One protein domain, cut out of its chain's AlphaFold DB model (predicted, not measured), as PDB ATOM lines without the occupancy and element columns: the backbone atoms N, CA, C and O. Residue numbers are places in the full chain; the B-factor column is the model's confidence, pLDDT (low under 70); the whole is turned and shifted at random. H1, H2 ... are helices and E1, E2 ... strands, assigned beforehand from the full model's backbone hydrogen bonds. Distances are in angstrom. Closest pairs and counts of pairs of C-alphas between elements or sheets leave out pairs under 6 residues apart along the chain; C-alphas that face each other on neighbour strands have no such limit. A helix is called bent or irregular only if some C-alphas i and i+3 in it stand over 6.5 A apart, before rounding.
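AT A GLANCE: This is residues 161 to 266 of the 270 residues of an uncharacterized protein of Pleionea mediterranea (UniProt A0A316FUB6). What shape is this? A strongly twisted sheet, E1 to E4, and a smaller one, E5 to E7, form a sandwich, two sheets face to face with strands crossed at 38 degrees. The short helix H1 lies over the bent E2 of the larger sheet, and the short helix H2 packs on its edge strand E4, beside the strands and over none of them. What makes it up? The 106 printed residues are mostly strand, ordered E1 E2 E3 E4 H1 E5 E6 E7 H2, each sheet a meander, each strand the antiparallel neighbour of the one before. It is compact, with a radius of gyration of the C-alphas of 14.0 A, spanning 43 by 29 by 19 A.

HOW THE PARTS SIT: How do the strands pair? In hairpins, E1, residues 161 to 168, E2, 171 to 184, E3, 187 to 196, and E4, 200 to 206, have N 164 and O 175 at 2.9 A, N 176 and O 193 at 2.8 A, and N 192 and O 204 at 2.9 A, within hydrogen-bond range. E5, residues 219 to 229, E6, 235 to 244, and E7, 250 to 252, likewise have N 226 and O 238 at 2.8 A and N 251 and O 243 at 2.8 A. Where are the helices? H1, residues 212 to 217, is on the first sheet over E2, height 7.7 A; it is irregular, C-alphas 213 and 216 being 7.4 A apart, with 0 of 2 O i to N i+4 and 2 of 3 O i to N i+3 pairs within range. H2, residues 259 to 265, with every O i to N i+4 pair within range, touches E4, closest C-alphas Arg 202 and Ala 265, 6.4 A.

IN THESE COORDINATES: Where does E1 begin? C-alpha 161 is at (48.599, -19.208, 10.457). Which strands are long? E5 measures 31.0 A, E2 and E6 29.5 A each. Where does H2 end? C-alpha 265 is at (44.302, 0.560, 4.539).

THE WHOLE: How far does it reach? The C-alphas of Asp 232 and Phe 247, the two farthest apart, are 44.6 A apart. Is it continuous and confident? The printed part has no cut and no long link, and no printed residue is under 70 in pLDDT.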
ATOM      1  N   ALA A 161      47.650 -18.355  11.161       95.88
ATOM      2  CA  ALA A 161      48.599 -19.208  10.457       95.88
ATOM      3  C   ALA A 161      50.034 -18.765  10.726       95.88
ATOM      4  O   ALA A 161      50.880 -19.591  11.050       95.88
ATOM      5  N   ASP A 162      50.289 -17.459  10.629       97.25
ATOM      6  CA  ASP A 162      51.640 -16.916  10.722       97.25
ATOM      7  C   ASP A 162      51.641 -15.466  11.220       97.25
ATOM      8  O   ASP A 162      50.633 -14.753  11.171       97.25
ATOM      9  N   THR A 163      52.783 -15.020  11.732       97.12
ATOM     10  CA  THR A 163      53.035 -13.624  12.072       97.12
ATOM     11  C   THR A 163      54.411 -13.215  11.591       97.12
ATOM     12  O   THR A 163      55.418 -13.758  12.039       97.12
ATOM     13  N   ASN A 164      54.449 -12.187  10.753       95.75
ATOM     14  CA  ASN A 164      55.682 -11.619  10.233       95.75
ATOM     15  C   ASN A 164      55.791 -10.139  10.629       95.75
ATOM     16  O   ASN A 164      54.794  -9.484  10.938       95.75
ATOM     17  N   ALA A 165      57.011  -9.616  10.683       94.88
ATOM     18  CA  ALA A 165      57.266  -8.221  10.994       94.88
ATOM     19  C   ALA A 165      58.327  -7.656  10.053       94.88
ATOM     20  O   ALA A 165      59.407  -8.224   9.916       94.88
ATOM     21  N   VAL A 166      58.027  -6.501   9.472       94.62
ATOM     22  CA  VAL A 166      58.910  -5.763   8.564       94.62
ATOM     23  C   VAL A 166      58.962  -4.300   8.997       94.62
ATOM     24  O   VAL A 166      58.070  -3.821   9.699       94.62
ATOM     25  N   THR A 167      60.034  -3.600   8.643       92.94
ATOM     26  CA  THR A 167      60.137  -2.154   8.862       92.94
ATOM     27  C   THR A 167      59.772  -1.460   7.561       92.94
ATOM     28  O   THR A 167      60.401  -1.745   6.556       92.94
ATOM     29  N   VAL A 168      58.769  -0.585   7.583       90.50
ATOM     30  CA  VAL A 168      58.332   0.222   6.435       90.50
ATOM     31  C   VAL A 168      58.385   1.680   6.871       90.50
ATOM     32  O   VAL A 168      57.841   2.021   7.919       90.50
ATOM     33  N   ASP A 169      59.068   2.536   6.112       87.12
ATOM     34  CA  ASP A 169      59.252   3.962   6.437       87.12
ATOM     35  C   ASP A 169      59.822   4.205   7.856       87.12
ATOM     36  O   ASP A 169      59.421   5.129   8.560       87.12
ATOM     37  N   ASN A 170      60.773   3.368   8.290       87.50
ATOM     38  CA  ASN A 170      61.355   3.346   9.647       87.50
ATOM     39  C   ASN A 170      60.377   2.999  10.784       87.50
ATOM     40  O   ASN A 170      60.752   3.049  11.959       87.50
ATOM     41  N   GLU A 171      59.153   2.598  10.463       91.12
ATOM     42  CA  GLU A 171      58.154   2.158  11.425       91.12
ATOM     43  C   GLU A 171      57.939   0.650  11.328       91.12
ATOM     44  O   GLU A 171      57.989   0.036  10.263       91.12
ATOM     45  N   ARG A 172      57.701   0.015  12.475       93.81
ATOM     46  CA  ARG A 172      57.478  -1.429  12.518       93.81
ATOM     47  C   ARG A 172      56.050  -1.751  12.090       93.81
ATOM     48  O   ARG A 172      55.096  -1.303  12.728       93.81
ATOM     49  N   LEU A 173      55.927  -2.605  11.083       95.38
ATOM     50  CA  LEU A 173      54.687  -3.213  10.623       95.38
ATOM     51  C   LEU A 173      54.646  -4.677  11.066       95.38
ATOM     52  O   LEU A 173      55.564  -5.449  10.790       95.38
ATOM     53  N   ILE A 174      53.581  -5.066  11.761       96.75
ATOM     54  CA  ILE A 174      53.302  -6.455  12.138       96.75
ATOM     55  C   ILE A 174      52.160  -6.960  11.261       96.75
ATOM     56  O   ILE A 174      51.113  -6.323  11.208       96.75
ATOM     57  N   LEU A 175      52.353  -8.105  10.615       97.00
ATOM     58  CA  LEU A 175      51.382  -8.772   9.755       97.00
ATOM     59  C   LEU A 175      50.968 -10.091  10.410       97.00
ATOM     60  O   LEU A 175      51.822 -10.912  10.736       97.00
ATOM     61  N   ARG A 176      49.667 -10.302  10.598       97.94
ATOM     62  CA  ARG A 176      49.074 -11.515  11.173       97.94
ATOM     63  C   ARG A 176      48.203 -12.191  10.130       97.94
ATOM     64  O   ARG A 176      47.093 -11.734   9.861       97.94
ATOM     65  N   LEU A 177      48.714 -13.263   9.542       97.62
ATOM     66  CA  LEU A 177      48.021 -14.025   8.511       97.62
ATOM     67  C   LEU A 177      47.087 -15.046   9.152       97.62
ATOM     68  O   LEU A 177      47.500 -15.823  10.014       97.62
ATOM     69  N   PHE A 178      45.840 -15.085   8.699       96.50
ATOM     70  CA  PHE A 178      44.873 -16.093   9.117       96.50
ATOM     71  C   PHE A 178      44.864 -17.294   8.170       96.50
ATOM     72  O   PHE A 178      45.092 -17.158   6.972       96.50
ATOM     73  N   LYS A 179      44.579 -18.477   8.725       94.69
ATOM     74  CA  LYS A 179      44.686 -19.768   8.037       94.69
ATOM     75  C   LYS A 179      43.746 -19.889   6.842       94.69
ATOM     76  O   LYS A 179      44.158 -20.406   5.817       94.69
ATOM     77  N   ARG A 180      42.505 -19.416   6.931       92.06
ATOM     78  CA  ARG A 180      41.543 -19.520   5.823       92.06
ATOM     79  C   ARG A 180      41.336 -18.188   5.124       92.06
ATOM     80  O   ARG A 180      41.246 -17.149   5.786       92.06
ATOM     81  N   ALA A 181      41.192 -18.246   3.804       92.44
ATOM     82  CA  ALA A 181      40.641 -17.143   3.033       92.44
ATOM     83  C   ALA A 181      39.169 -16.911   3.415       92.44
ATOM     84  O   ALA A 181      38.471 -17.828   3.852       92.44
ATOM     85  N   GLN A 182      38.705 -15.670   3.299       90.00
ATOM     86  CA  GLN A 182      37.354 -15.264   3.682       90.00
ATOM     87  C   GLN A 182      36.741 -14.367   2.616       90.00
ATOM     88  O   GLN A 182      37.438 -13.595   1.962       90.00
ATOM     89  N   SER A 183      35.425 -14.476   2.454       86.81
ATOM     90  CA  SER A 183      34.626 -13.595   1.604       86.81
ATOM     91  C   SER A 183      33.614 -12.872   2.480       86.81
ATOM     92  O   SER A 183      32.807 -13.503   3.163       86.81
ATOM     93  N   SER A 184      33.698 -11.546   2.506       81.75
ATOM     94  CA  SER A 184      32.833 -10.682   3.308       81.75
ATOM     95  C   SER A 184      32.551  -9.375   2.572       81.75
ATOM     96  O   SER A 184      33.203  -9.059   1.578       81.75
ATOM     97  N   TYR A 185      31.642  -8.558   3.107       78.12
ATOM     98  CA  TYR A 185      31.413  -7.200   2.606       78.12
ATOM     99  C   TYR A 185      32.662  -6.300   2.649       78.12
ATOM    100  O   TYR A 185      32.714  -5.306   1.932       78.12
ATOM    101  N   GLN A 186      33.655  -6.623   3.485       82.25
ATOM    102  CA  GLN A 186      34.888  -5.839   3.629       82.25
ATOM    103  C   GLN A 186      35.955  -6.201   2.586       82.25
ATOM    104  O   GLN A 186      36.854  -5.401   2.339       82.25
ATOM    105  N   GLY A 187      35.872  -7.389   1.983       86.38
ATOM    106  CA  GLY A 187      36.874  -7.885   1.047       86.38
ATOM    107  C   GLY A 187      36.853  -9.402   0.884       86.38
ATOM    108  O   GLY A 187      36.140 -10.119   1.599       86.38
ATOM    109  N   GLN A 188      37.641  -9.873  -0.083       91.19
ATOM    110  CA  GLN A 188      37.773 -11.282  -0.452       91.19
ATOM    111  C   GLN A 188      39.246 -11.682  -0.535       91.19
ATOM    112  O   GLN A 188      40.055 -10.938  -1.088       91.19
ATOM    113  N   GLY A 189      39.580 -12.858  -0.006       94.25
ATOM    114  CA  GLY A 189      40.916 -13.447  -0.080       94.25
ATOM    115  C   GLY A 189      41.497 -13.784   1.292       94.25
ATOM    116  O   GLY A 189      40.765 -13.982   2.264       94.25
ATOM    117  N   PHE A 190      42.819 -13.876   1.381       95.75
ATOM    118  CA  PHE A 190      43.511 -14.135   2.638       95.75
ATOM    119  C   PHE A 190      43.421 -12.923   3.560       95.75
ATOM    120  O   PHE A 190      43.878 -11.828   3.226       95.75
ATOM    121  N   LYS A 191      42.845 -13.127   4.746       95.56
ATOM    122  CA  LYS A 191      42.754 -12.088   5.768       95.56
ATOM    123  C   LYS A 191      44.117 -11.900   6.436       95.56
ATOM    124  O   LYS A 191      44.677 -12.853   6.986       95.56
ATOM    125  N   VAL A 192      44.600 -10.662   6.457       96.25
ATOM    126  CA  VAL A 192      45.787 -10.252   7.212       96.25
ATOM    127  C   VAL A 192      45.435  -9.086   8.121       96.25
ATOM    128  O   VAL A 192      45.024  -8.029   7.655       96.25
ATOM    129  N   GLU A 193      45.609  -9.261   9.427       96.19
ATOM    130  CA  GLU A 193      45.555  -8.140  10.368       96.19
ATOM    131  C   GLU A 193      46.925  -7.476  10.429       96.19
ATOM    132  O   GLU A 193      47.947  -8.124  10.663       96.19
ATOM    133  N   THR A 194      46.948  -6.174  10.191       96.12
ATOM    134  CA  THR A 194      48.153  -5.362  10.167       96.12
ATOM    135  C   THR A 194      48.149  -4.401  11.336       96.12
ATOM    136  O   THR A 194      47.133  -3.796  11.666       96.12
ATOM    137  N   ASN A 195      49.293  -4.258  11.993       95.94
ATOM    138  CA  ASN A 195      49.513  -3.228  12.995       95.94
ATOM    139  C   ASN A 195      50.765  -2.454  12.611       95.94
ATOM    140  O   ASN A 195      51.881  -2.966  12.730       95.94
ATOM    141  N   TRP A 196      50.550  -1.237  12.127       93.12
ATOM    142  CA  TRP A 196      51.610  -0.323  11.750       93.12
ATOM    143  C   TRP A 196      51.788   0.687  12.878       93.12
ATOM    144  O   TRP A 196      50.886   1.479  13.172       93.12
ATOM    145  N   LEU A 197      52.929   0.606  13.565       87.00
ATOM    146  CA  LEU A 197      53.234   1.467  14.703       87.00
ATOM    147  C   LEU A 197      53.061   2.941  14.309       87.00
ATOM    148  O   LEU A 197      53.697   3.380  13.369       87.00
ATOM    149  N   GLY A 198      52.208   3.683  15.023       81.50
ATOM    150  CA  GLY A 198      51.880   5.083  14.708       81.50
ATOM    151  C   GLY A 198      50.586   5.269  13.902       81.50
ATOM    152  O   GLY A 198      49.910   6.281  14.074       81.50
ATOM    153  N   ASN A 199      50.170   4.261  13.130       86.06
ATOM    154  CA  ASN A 199      48.997   4.312  12.246       86.06
ATOM    155  C   ASN A 199      47.830   3.412  12.714       86.06
ATOM    156  O   ASN A 199      46.676   3.617  12.326       86.06
ATOM    157  N   GLY A 200      48.106   2.453  13.605       90.25
ATOM    158  CA  GLY A 200      47.111   1.608  14.272       90.25
ATOM    159  C   GLY A 200      46.869   0.261  13.586       90.25
ATOM    160  O   GLY A 200      47.640  -0.171  12.730       90.25
ATOM    161  N   GLU A 201      45.791  -0.419  13.982       95.25
ATOM    162  CA  GLU A 201      45.430  -1.749  13.472       95.25
ATOM    163  C   GLU A 201      44.415  -1.661  12.323       95.25
ATOM    164  O   GLU A 201      43.441  -0.897  12.392       95.25
ATOM    165  N   ARG A 202      44.653  -2.418  11.250       94.88
ATOM    166  CA  ARG A 202      43.782  -2.525  10.073       94.88
ATOM    167  C   ARG A 202      43.720  -3.967   9.583       94.88
ATOM    168  O   ARG A 202      44.555  -4.793   9.927       94.88
ATOM    169  N   THR A 203      42.723  -4.258   8.756       94.00
ATOM    170  CA  THR A 203      42.586  -5.554   8.087       94.00
ATOM    171  C   THR A 203      42.817  -5.368   6.597       94.00
ATOM    172  O   THR A 203      42.209  -4.496   5.979       94.00
ATOM    173  N   LEU A 204      43.677  -6.206   6.031       93.56
ATOM    174  CA  LEU A 204      43.901  -6.354   4.602       93.56
ATOM    175  C   LEU A 204      43.291  -7.669   4.120       93.56
ATOM    176  O   LEU A 204      43.327  -8.680   4.826       93.56
ATOM    177  N   TYR A 205      42.784  -7.650   2.893       93.38
ATOM    178  CA  TYR A 205      42.391  -8.847   2.159       93.38
ATOM    179  C   TYR A 205      43.321  -8.977   0.962       93.38
ATOM    180  O   TYR A 205      43.288  -8.151   0.052       93.38
ATOM    181  N   LEU A 206      44.192  -9.980   1.014       93.56
ATOM    182  CA  LEU A 206      45.165 -10.255  -0.035       93.56
ATOM    183  C   LEU A 206      44.555 -11.251  -1.031       93.56
ATOM    184  O   LEU A 206      43.921 -12.217  -0.592       93.56
ATOM    185  N   PRO A 207      44.714 -11.043  -2.348       90.31
ATOM    186  CA  PRO A 207      44.049 -11.862  -3.351       90.31
ATOM    187  C   PRO A 207      44.462 -13.332  -3.234       90.31
ATOM    188  O   PRO A 207      45.635 -13.666  -3.072       90.31
ATOM    189  N   ALA A 208      43.475 -14.222  -3.322       93.38
ATOM    190  CA  ALA A 208      43.697 -15.659  -3.400       93.38
ATOM    191  C   ALA A 208      43.612 -16.117  -4.870       93.38
ATOM    192  O   ALA A 208      42.761 -15.615  -5.606       93.38
ATOM    193  N   PRO A 209      44.441 -17.080  -5.317       92.62
ATOM    194  CA  PRO A 209      44.457 -17.565  -6.702       92.62
ATOM    195  C   PRO A 209      43.329 -18.569  -7.009       92.62
ATOM    196  O   PRO A 209      43.412 -19.320  -7.977       92.62
ATOM    197  N   PHE A 210      42.293 -18.602  -6.176       91.69
ATOM    198  CA  PHE A 210      41.175 -19.538  -6.213       91.69
ATOM    199  C   PHE A 210      39.892 -18.818  -5.785       91.69
ATOM    200  O   PHE A 210      39.941 -17.750  -5.159       91.69
ATOM    201  N   THR A 211      38.733 -19.366  -6.145       89.62
ATOM    202  CA  THR A 211      37.453 -18.681  -5.922       89.62
ATOM    203  C   THR A 211      36.931 -18.891  -4.494       89.62
ATOM    204  O   THR A 211      37.375 -19.812  -3.802       89.62
ATOM    205  N   PRO A 212      35.974 -18.069  -4.012       87.12
ATOM    206  CA  PRO A 212      35.344 -18.275  -2.707       87.12
ATOM    207  C   PRO A 212      34.726 -19.668  -2.514       87.12
ATOM    208  O   PRO A 212      34.686 -20.149  -1.381       87.12
ATOM    209  N   GLU A 213      34.289 -20.337  -3.592       85.00
ATOM    210  CA  GLU A 213      33.831 -21.732  -3.527       85.00
ATOM    211  C   GLU A 213      34.914 -22.695  -3.052       85.00
ATOM    212  O   GLU A 213      34.598 -23.704  -2.432       85.00
ATOM    213  N   GLU A 214      36.181 -22.377  -3.289       88.31
ATOM    214  CA  GLU A 214      37.310 -23.262  -3.032       88.31
ATOM    215  C   GLU A 214      38.044 -22.922  -1.727       88.31
ATOM    216  O   GLU A 214      38.955 -23.643  -1.334       88.31
ATOM    217  N   TYR A 215      37.640 -21.871  -1.000       88.56
ATOM    218  CA  TYR A 215      38.332 -21.412   0.219       88.56
ATOM    219  C   TYR A 215      38.449 -22.488   1.302       88.56
ATOM    220  O   TYR A 215      39.399 -22.479   2.077       88.56
ATOM    221  N   HIS A 216      37.508 -23.430   1.349       85.38
ATOM    222  CA  HIS A 216      37.529 -24.549   2.291       85.38
ATOM    223  C   HIS A 216      38.618 -25.593   1.992       85.38
ATOM    224  O   HIS A 216      38.907 -26.411   2.857       85.38
ATOM    225  N   ARG A 217      39.207 -25.574   0.788       88.00
ATOM    226  CA  ARG A 217      40.214 -26.543   0.327       88.00
ATOM    227  C   ARG A 217      41.649 -26.079   0.527       88.00
ATOM    228  O   ARG A 217      42.568 -26.872   0.352       88.00
ATOM    229  N   TYR A 218      41.843 -24.802   0.850       91.38
ATOM    230  CA  TYR A 218      43.164 -24.196   0.929       91.38
ATOM    231  C   TYR A 218      43.381 -23.522   2.273       91.38
ATOM    232  O   TYR A 218      42.538 -22.773   2.769       91.38
ATOM    233  N   ASN A 219      44.563 -23.740   2.833       93.81
ATOM    234  CA  ASN A 219      44.969 -23.160   4.097       93.81
ATOM    235  C   ASN A 219      46.280 -22.394   3.928       93.81
ATOM    236  O   ASN A 219      47.282 -22.939   3.488       93.81
ATOM    237  N   ALA A 220      46.308 -21.126   4.313       96.69
ATOM    238  CA  ALA A 220      47.539 -20.373   4.472       96.69
ATOM    239  C   ALA A 220      48.441 -21.023   5.532       96.69
ATOM    240  O   ALA A 220      47.987 -21.391   6.619       96.69
ATOM    241  N   VAL A 221      49.733 -21.102   5.219       96.38
ATOM    242  CA  VAL A 221      50.777 -21.636   6.103       96.38
ATOM    243  C   VAL A 221      51.842 -20.600   6.453       96.38
ATOM    244  O   VAL A 221      52.552 -20.777   7.437       96.38
ATOM    245  N   GLY A 222      51.973 -19.523   5.671       96.81
ATOM    246  CA  GLY A 222      52.973 -18.489   5.925       96.81
ATOM    247  C   GLY A 222      52.838 -17.268   5.026       96.81
ATOM    248  O   GLY A 222      52.305 -17.365   3.920       96.81
ATOM    249  N   ILE A 223      53.346 -16.130   5.498       97.00
ATOM    250  CA  ILE A 223      53.541 -14.924   4.687       97.00
ATOM    251  C   ILE A 223      55.035 -14.638   4.571       97.00
ATOM    252  O   ILE A 223      55.715 -14.371   5.564       97.00
ATOM    253  N   ASP A 224      55.545 -14.677   3.346       96.19
ATOM    254  CA  ASP A 224      56.936 -14.345   3.070       96.19
ATOM    255  C   ASP A 224      57.005 -12.901   2.565       96.19
ATOM    256  O   ASP A 224      56.179 -12.480   1.755       96.19
ATOM    257  N   ILE A 225      57.989 -12.149   3.057       95.81
ATOM    258  CA  ILE A 225      58.250 -10.766   2.655       95.81
ATOM    259  C   ILE A 225      59.668 -10.720   2.101       95.81
ATOM    260  O   ILE A 225      60.616 -11.056   2.812       95.81
ATOM    261  N   ASP A 226      59.799 -10.296   0.852       94.56
ATOM    262  CA  ASP A 226      61.080 -10.019   0.218       94.56
ATOM    263  C   ASP A 226      61.324  -8.509   0.206       94.56
ATOM    264  O   ASP A 226      60.409  -7.728  -0.058       94.56
ATOM    265  N   THR A 227      62.541  -8.088   0.538       93.69
ATOM    266  CA  THR A 227      62.911  -6.669   0.615       93.69
ATOM    267  C   THR A 227      64.053  -6.393  -0.340       93.69
ATOM    268  O   THR A 227      65.153  -6.923  -0.184       93.69
ATOM    269  N   PHE A 228      63.790  -5.530  -1.314       92.19
ATOM    270  CA  PHE A 228      64.769  -5.077  -2.281       92.19
ATOM    271  C   PHE A 228      65.205  -3.649  -1.955       92.19
ATOM    272  O   PHE A 228      64.393  -2.727  -1.969       92.19
ATOM    273  N   THR A 229      66.491  -3.454  -1.670       91.81
ATOM    274  CA  THR A 229      67.065  -2.119  -1.463       91.81
ATOM    275  C   THR A 229      67.597  -1.582  -2.789       91.81
ATOM    276  O   THR A 229      68.555  -2.116  -3.355       91.81
ATOM    277  N   HIS A 230      66.983  -0.511  -3.281       89.69
ATOM    278  CA  HIS A 230      67.417   0.201  -4.477       89.69
ATOM    279  C   HIS A 230      68.755   0.932  -4.239       89.69
ATOM    280  O   HIS A 230      69.130   1.207  -3.095       89.69
ATOM    281  N   PRO A 231      69.515   1.279  -5.298       89.81
ATOM    282  CA  PRO A 231      70.797   1.986  -5.166       89.81
ATOM    283  C   PRO A 231      70.715   3.361  -4.483       89.81
ATOM    284  O   PRO A 231      71.733   3.874  -4.020       89.81
ATOM    285  N   ASP A 232      69.530   3.968  -4.446       88.81
ATOM    286  CA  ASP A 232      69.230   5.222  -3.748       88.81
ATOM    287  C   ASP A 232      68.901   5.026  -2.253       88.81
ATOM    288  O   ASP A 232      68.712   6.006  -1.532       88.81
ATOM    289  N   GLY A 233      68.887   3.777  -1.778       84.75
ATOM    290  CA  GLY A 233      68.581   3.404  -0.402       84.75
ATOM    291  C   GLY A 233      67.091   3.224  -0.113       84.75
ATOM    292  O   GLY A 233      66.749   2.976   1.041       84.75
ATOM    293  N   LEU A 234      66.208   3.339  -1.113       86.69
ATOM    294  CA  LEU A 234      64.787   3.047  -0.937       86.69
ATOM    295  C   LEU A 234      64.559   1.536  -0.840       86.69
ATOM    296  O   LEU A 234      65.063   0.767  -1.659       86.69
ATOM    297  N   GLU A 235      63.785   1.115   0.155       90.94
ATOM    298  CA  GLU A 235      63.388  -0.282   0.325       90.94
ATOM    299  C   GLU A 235      62.018  -0.524  -0.310       90.94
ATOM    300  O   GLU A 235      61.042   0.174  -0.035       90.94
ATOM    301  N   GLU A 236      61.951  -1.531  -1.172       91.88
ATOM    302  CA  GLU A 236      60.720  -2.037  -1.754       91.88
ATOM    303  C   GLU A 236      60.407  -3.398  -1.134       91.88
ATOM    304  O   GLU A 236      61.208  -4.331  -1.216       91.88
ATOM    305  N   HIS A 237      59.240  -3.509  -0.502       94.62
ATOM    306  CA  HIS A 237      58.787  -4.751   0.114       94.62
ATOM    307  C   HIS A 237      57.740  -5.418  -0.771       94.62
ATOM    308  O   HIS A 237      56.678  -4.846  -1.037       94.62
ATOM    309  N   ASN A 238      58.025  -6.650  -1.164       95.69
ATOM    310  CA  ASN A 238      57.103  -7.528  -1.861       95.69
ATOM    311  C   ASN A 238      56.670  -8.656  -0.928       95.69
ATOM    312  O   ASN A 238      57.431  -9.066  -0.055       95.69
ATOM    313  N   PHE A 239      55.462  -9.174  -1.104       95.69
ATOM    314  CA  PHE A 239      54.953 -10.284  -0.312       95.69
ATOM    315  C   PHE A 239      54.407 -11.399  -1.199       95.69
ATOM    316  O   PHE A 239      53.976 -11.180  -2.331       95.69
ATOM    317  N   GLN A 240      54.402 -12.603  -0.641       96.69
ATOM    318  CA  GLN A 240      53.694 -13.759  -1.174       96.69
ATOM    319  C   GLN A 240      53.131 -14.581  -0.012       96.69
ATOM    320  O   GLN A 240      53.686 -14.598   1.091       96.69
ATOM    321  N   ILE A 241      52.035 -15.286  -0.254       97.44
ATOM    322  CA  ILE A 241      51.419 -16.176   0.727       97.44
ATOM    323  C   ILE A 241      51.723 -17.607   0.323       97.44
ATOM    324  O   ILE A 241      51.400 -18.025  -0.788       97.44
ATOM    325  N   ARG A 242      52.310 -18.369   1.245       97.38
ATOM    326  CA  ARG A 242      52.383 -19.824   1.141       97.38
ATOM    327  C   ARG A 242      51.072 -20.414   1.634       97.38
ATOM    328  O   ARG A 242      50.631 -20.094   2.741       97.38
ATOM    329  N   TYR A 243      50.475 -21.294   0.845       97.00
ATOM    330  CA  TYR A 243      49.252 -22.012   1.196       97.00
ATOM    331  C   TYR A 243      49.365 -23.491   0.825       97.00
ATOM    332  O   TYR A 243      50.066 -23.846  -0.117       97.00
ATOM    333  N   GLU A 244      48.707 -24.352   1.589       95.06
ATOM    334  CA  GLU A 244      48.577 -25.786   1.341       95.06
ATOM    335  C   GLU A 244      47.186 -26.099   0.780       95.06
ATOM    336  O   GLU A 244      46.206 -25.452   1.159       95.06
ATOM    337  N   ASP A 245      47.104 -27.062  -0.135       90.31
ATOM    338  CA  ASP A 245      45.838 -27.658  -0.568       90.31
ATOM    339  C   ASP A 245      45.372 -28.782   0.377       90.31
ATOM    340  O   ASP A 245      46.047 -29.130   1.349       90.31
ATOM    341  N   GLU A 246      44.219 -29.381   0.069       82.62
ATOM    342  CA  GLU A 246      43.628 -30.501   0.816       82.62
ATOM    343  C   GLU A 246      44.518 -31.761   0.872       82.62
ATOM    344  O   GLU A 246      44.316 -32.627   1.720       82.62
ATOM    345  N   PHE A 247      45.542 -31.857   0.015       84.50
ATOM    346  CA  PHE A 247      46.513 -32.954  -0.015       84.50
ATOM    347  C   PHE A 247      47.857 -32.588   0.638       84.50
ATOM    348  O   PHE A 247      48.784 -33.403   0.640       84.50
ATOM    349  N   GLY A 248      47.979 -31.380   1.198       86.25
ATOM    350  CA  GLY A 248      49.197 -30.873   1.829       86.25
ATOM    351  C   GLY A 248      50.256 -30.363   0.845       86.25
ATOM    352  O   GLY A 248      51.409 -30.156   1.233       86.25
ATOM    353  N   THR A 249      49.910 -30.161  -0.431       92.44
ATOM    354  CA  THR A 249      50.827 -29.572  -1.414       92.44
ATOM    355  C   THR A 249      50.949 -28.080  -1.157       92.44
ATOM    356  O   THR A 249      49.975 -27.339  -1.277       92.44
ATOM    357  N   VAL A 250      52.162 -27.621  -0.850       95.56
ATOM    358  CA  VAL A 250      52.433 -26.200  -0.620       95.56
ATOM    359  C   VAL A 250      52.659 -25.478  -1.946       95.56
ATOM    360  O   VAL A 250      53.496 -25.875  -2.756       95.56
ATOM    361  N   GLN A 251      51.931 -24.386  -2.130       96.00
ATOM    362  CA  GLN A 251      52.001 -23.470  -3.259       96.00
ATOM    363  C   GLN A 251      52.193 -22.035  -2.748       96.00
ATOM    364  O   GLN A 251      52.086 -21.762  -1.550       96.00
ATOM    365  N   THR A 252      52.497 -21.113  -3.657       96.44
ATOM    366  CA  THR A 252      52.668 -19.686  -3.358       96.44
ATOM    367  C   THR A 252      51.781 -18.844  -4.255       96.44
ATOM    368  O   THR A 252      51.630 -19.145  -5.441       96.44
ATOM    369  N   THR A 253      51.245 -17.753  -3.718       96.06
ATOM    370  CA  THR A 253      50.657 -16.697  -4.551       96.06
ATOM    371  C   THR A 253      51.735 -16.035  -5.414       96.06
ATOM    372  O   THR A 253      52.927 -16.147  -5.103       96.06
ATOM    373  N   PRO A 254      51.353 -15.314  -6.484       94.38
ATOM    374  CA  PRO A 254      52.268 -14.396  -7.148       94.38
ATOM    375  C   PRO A 254      52.897 -13.418  -6.149       94.38
ATOM    376  O   PRO A 254      52.277 -13.053  -5.148       94.38
ATOM    377  N   LEU A 255      54.134 -13.015  -6.436       94.38
ATOM    378  CA  LEU A 255      54.837 -11.992  -5.675       94.38
ATOM    379  C   LEU A 255      54.240 -10.619  -6.013       94.38
ATOM    380  O   LEU A 255      54.206 -10.239  -7.185       94.38
ATOM    381  N   GLU A 256      53.789  -9.884  -5.001       95.00
ATOM    382  CA  GLU A 256      53.108  -8.597  -5.168       95.00
ATOM    383  C   GLU A 256      53.699  -7.502  -4.268       95.00
ATOM    384  O   GLU A 256      54.183  -7.799  -3.174       95.00
ATOM    385  N   PRO A 257      53.647  -6.222  -4.681       94.75
ATOM    386  CA  PRO A 257      54.140  -5.119  -3.865       94.75
ATOM    387  C   PRO A 257      53.239  -4.884  -2.649       94.75
ATOM    388  O   PRO A 257      52.019  -4.798  -2.770       94.75
ATOM    389  N   LEU A 258      53.835  -4.710  -1.467       93.38
ATOM    390  CA  LEU A 258      53.098  -4.488  -0.217       93.38
ATOM    391  C   LEU A 258      52.527  -3.065  -0.116       93.38
ATOM    392  O   LEU A 258      51.467  -2.853   0.477       93.38
ATOM    393  N   ARG A 259      53.218  -2.077  -0.698       92.12
ATOM    394  CA  ARG A 259      52.904  -0.652  -0.510       92.12
ATOM    395  C   ARG A 259      51.475  -0.260  -0.925       92.12
ATOM    396  O   ARG A 259      50.806   0.363  -0.104       92.12
ATOM    397  N   PRO A 260      50.951  -0.665  -2.098       93.25
ATOM    398  CA  PRO A 260      49.588  -0.309  -2.502       93.25
ATOM    399  C   PRO A 260      48.506  -0.785  -1.520       93.25
ATOM    400  O   PRO A 260      47.508  -0.095  -1.301       93.25
ATOM    401  N   TYR A 261      48.710  -1.945  -0.890       93.00
ATOM    402  CA  TYR A 261      47.788  -2.476   0.114       93.00
ATOM    403  C   TYR A 261      47.815  -1.651   1.402       93.00
ATOM    404  O   TYR A 261      46.763  -1.360   1.974       93.00
ATOM    405  N   LEU A 262      49.005  -1.227   1.835       92.25
ATOM    406  CA  LEU A 262      49.155  -0.357   2.998       92.25
ATOM    407  C   LEU A 262      48.535   1.017   2.766       92.25
ATOM    408  O   LEU A 262      47.763   1.457   3.610       92.25
ATOM    409  N   ASP A 263      48.790   1.651   1.622       91.44
ATOM    410  CA  ASP A 263      48.231   2.972   1.303       91.44
ATOM    411  C   ASP A 263      46.690   2.936   1.236       91.44
ATOM    412  O   ASP A 263      46.018   3.910   1.580       91.44
ATOM    413  N   THR A 264      46.114   1.793   0.844       89.81
ATOM    414  CA  THR A 264      44.659   1.582   0.839       89.81
ATOM    415  C   THR A 264      44.089   1.472   2.259       89.81
ATOM    416  O   THR A 264      43.040   2.044   2.553       89.81
ATOM    417  N   ALA A 265      44.760   0.746   3.157       90.00
ATOM    418  CA  ALA A 265      44.302   0.560   4.539       90.00
ATOM    419  C   ALA A 265      44.624   1.736   5.473       90.00
ATOM    420  O   ALA A 265      43.901   1.985   6.447       90.00
ATOM    421  N   TYR A 266      45.702   2.449   5.170       91.06
ATOM    422  CA  TYR A 266      46.230   3.588   5.904       91.06
ATOM    423  C   TYR A 266      46.346   4.786   4.958       91.06
ATOM    424  O   TYR A 266      47.453   5.190   4.600       91.06
TER     425      TYR A 266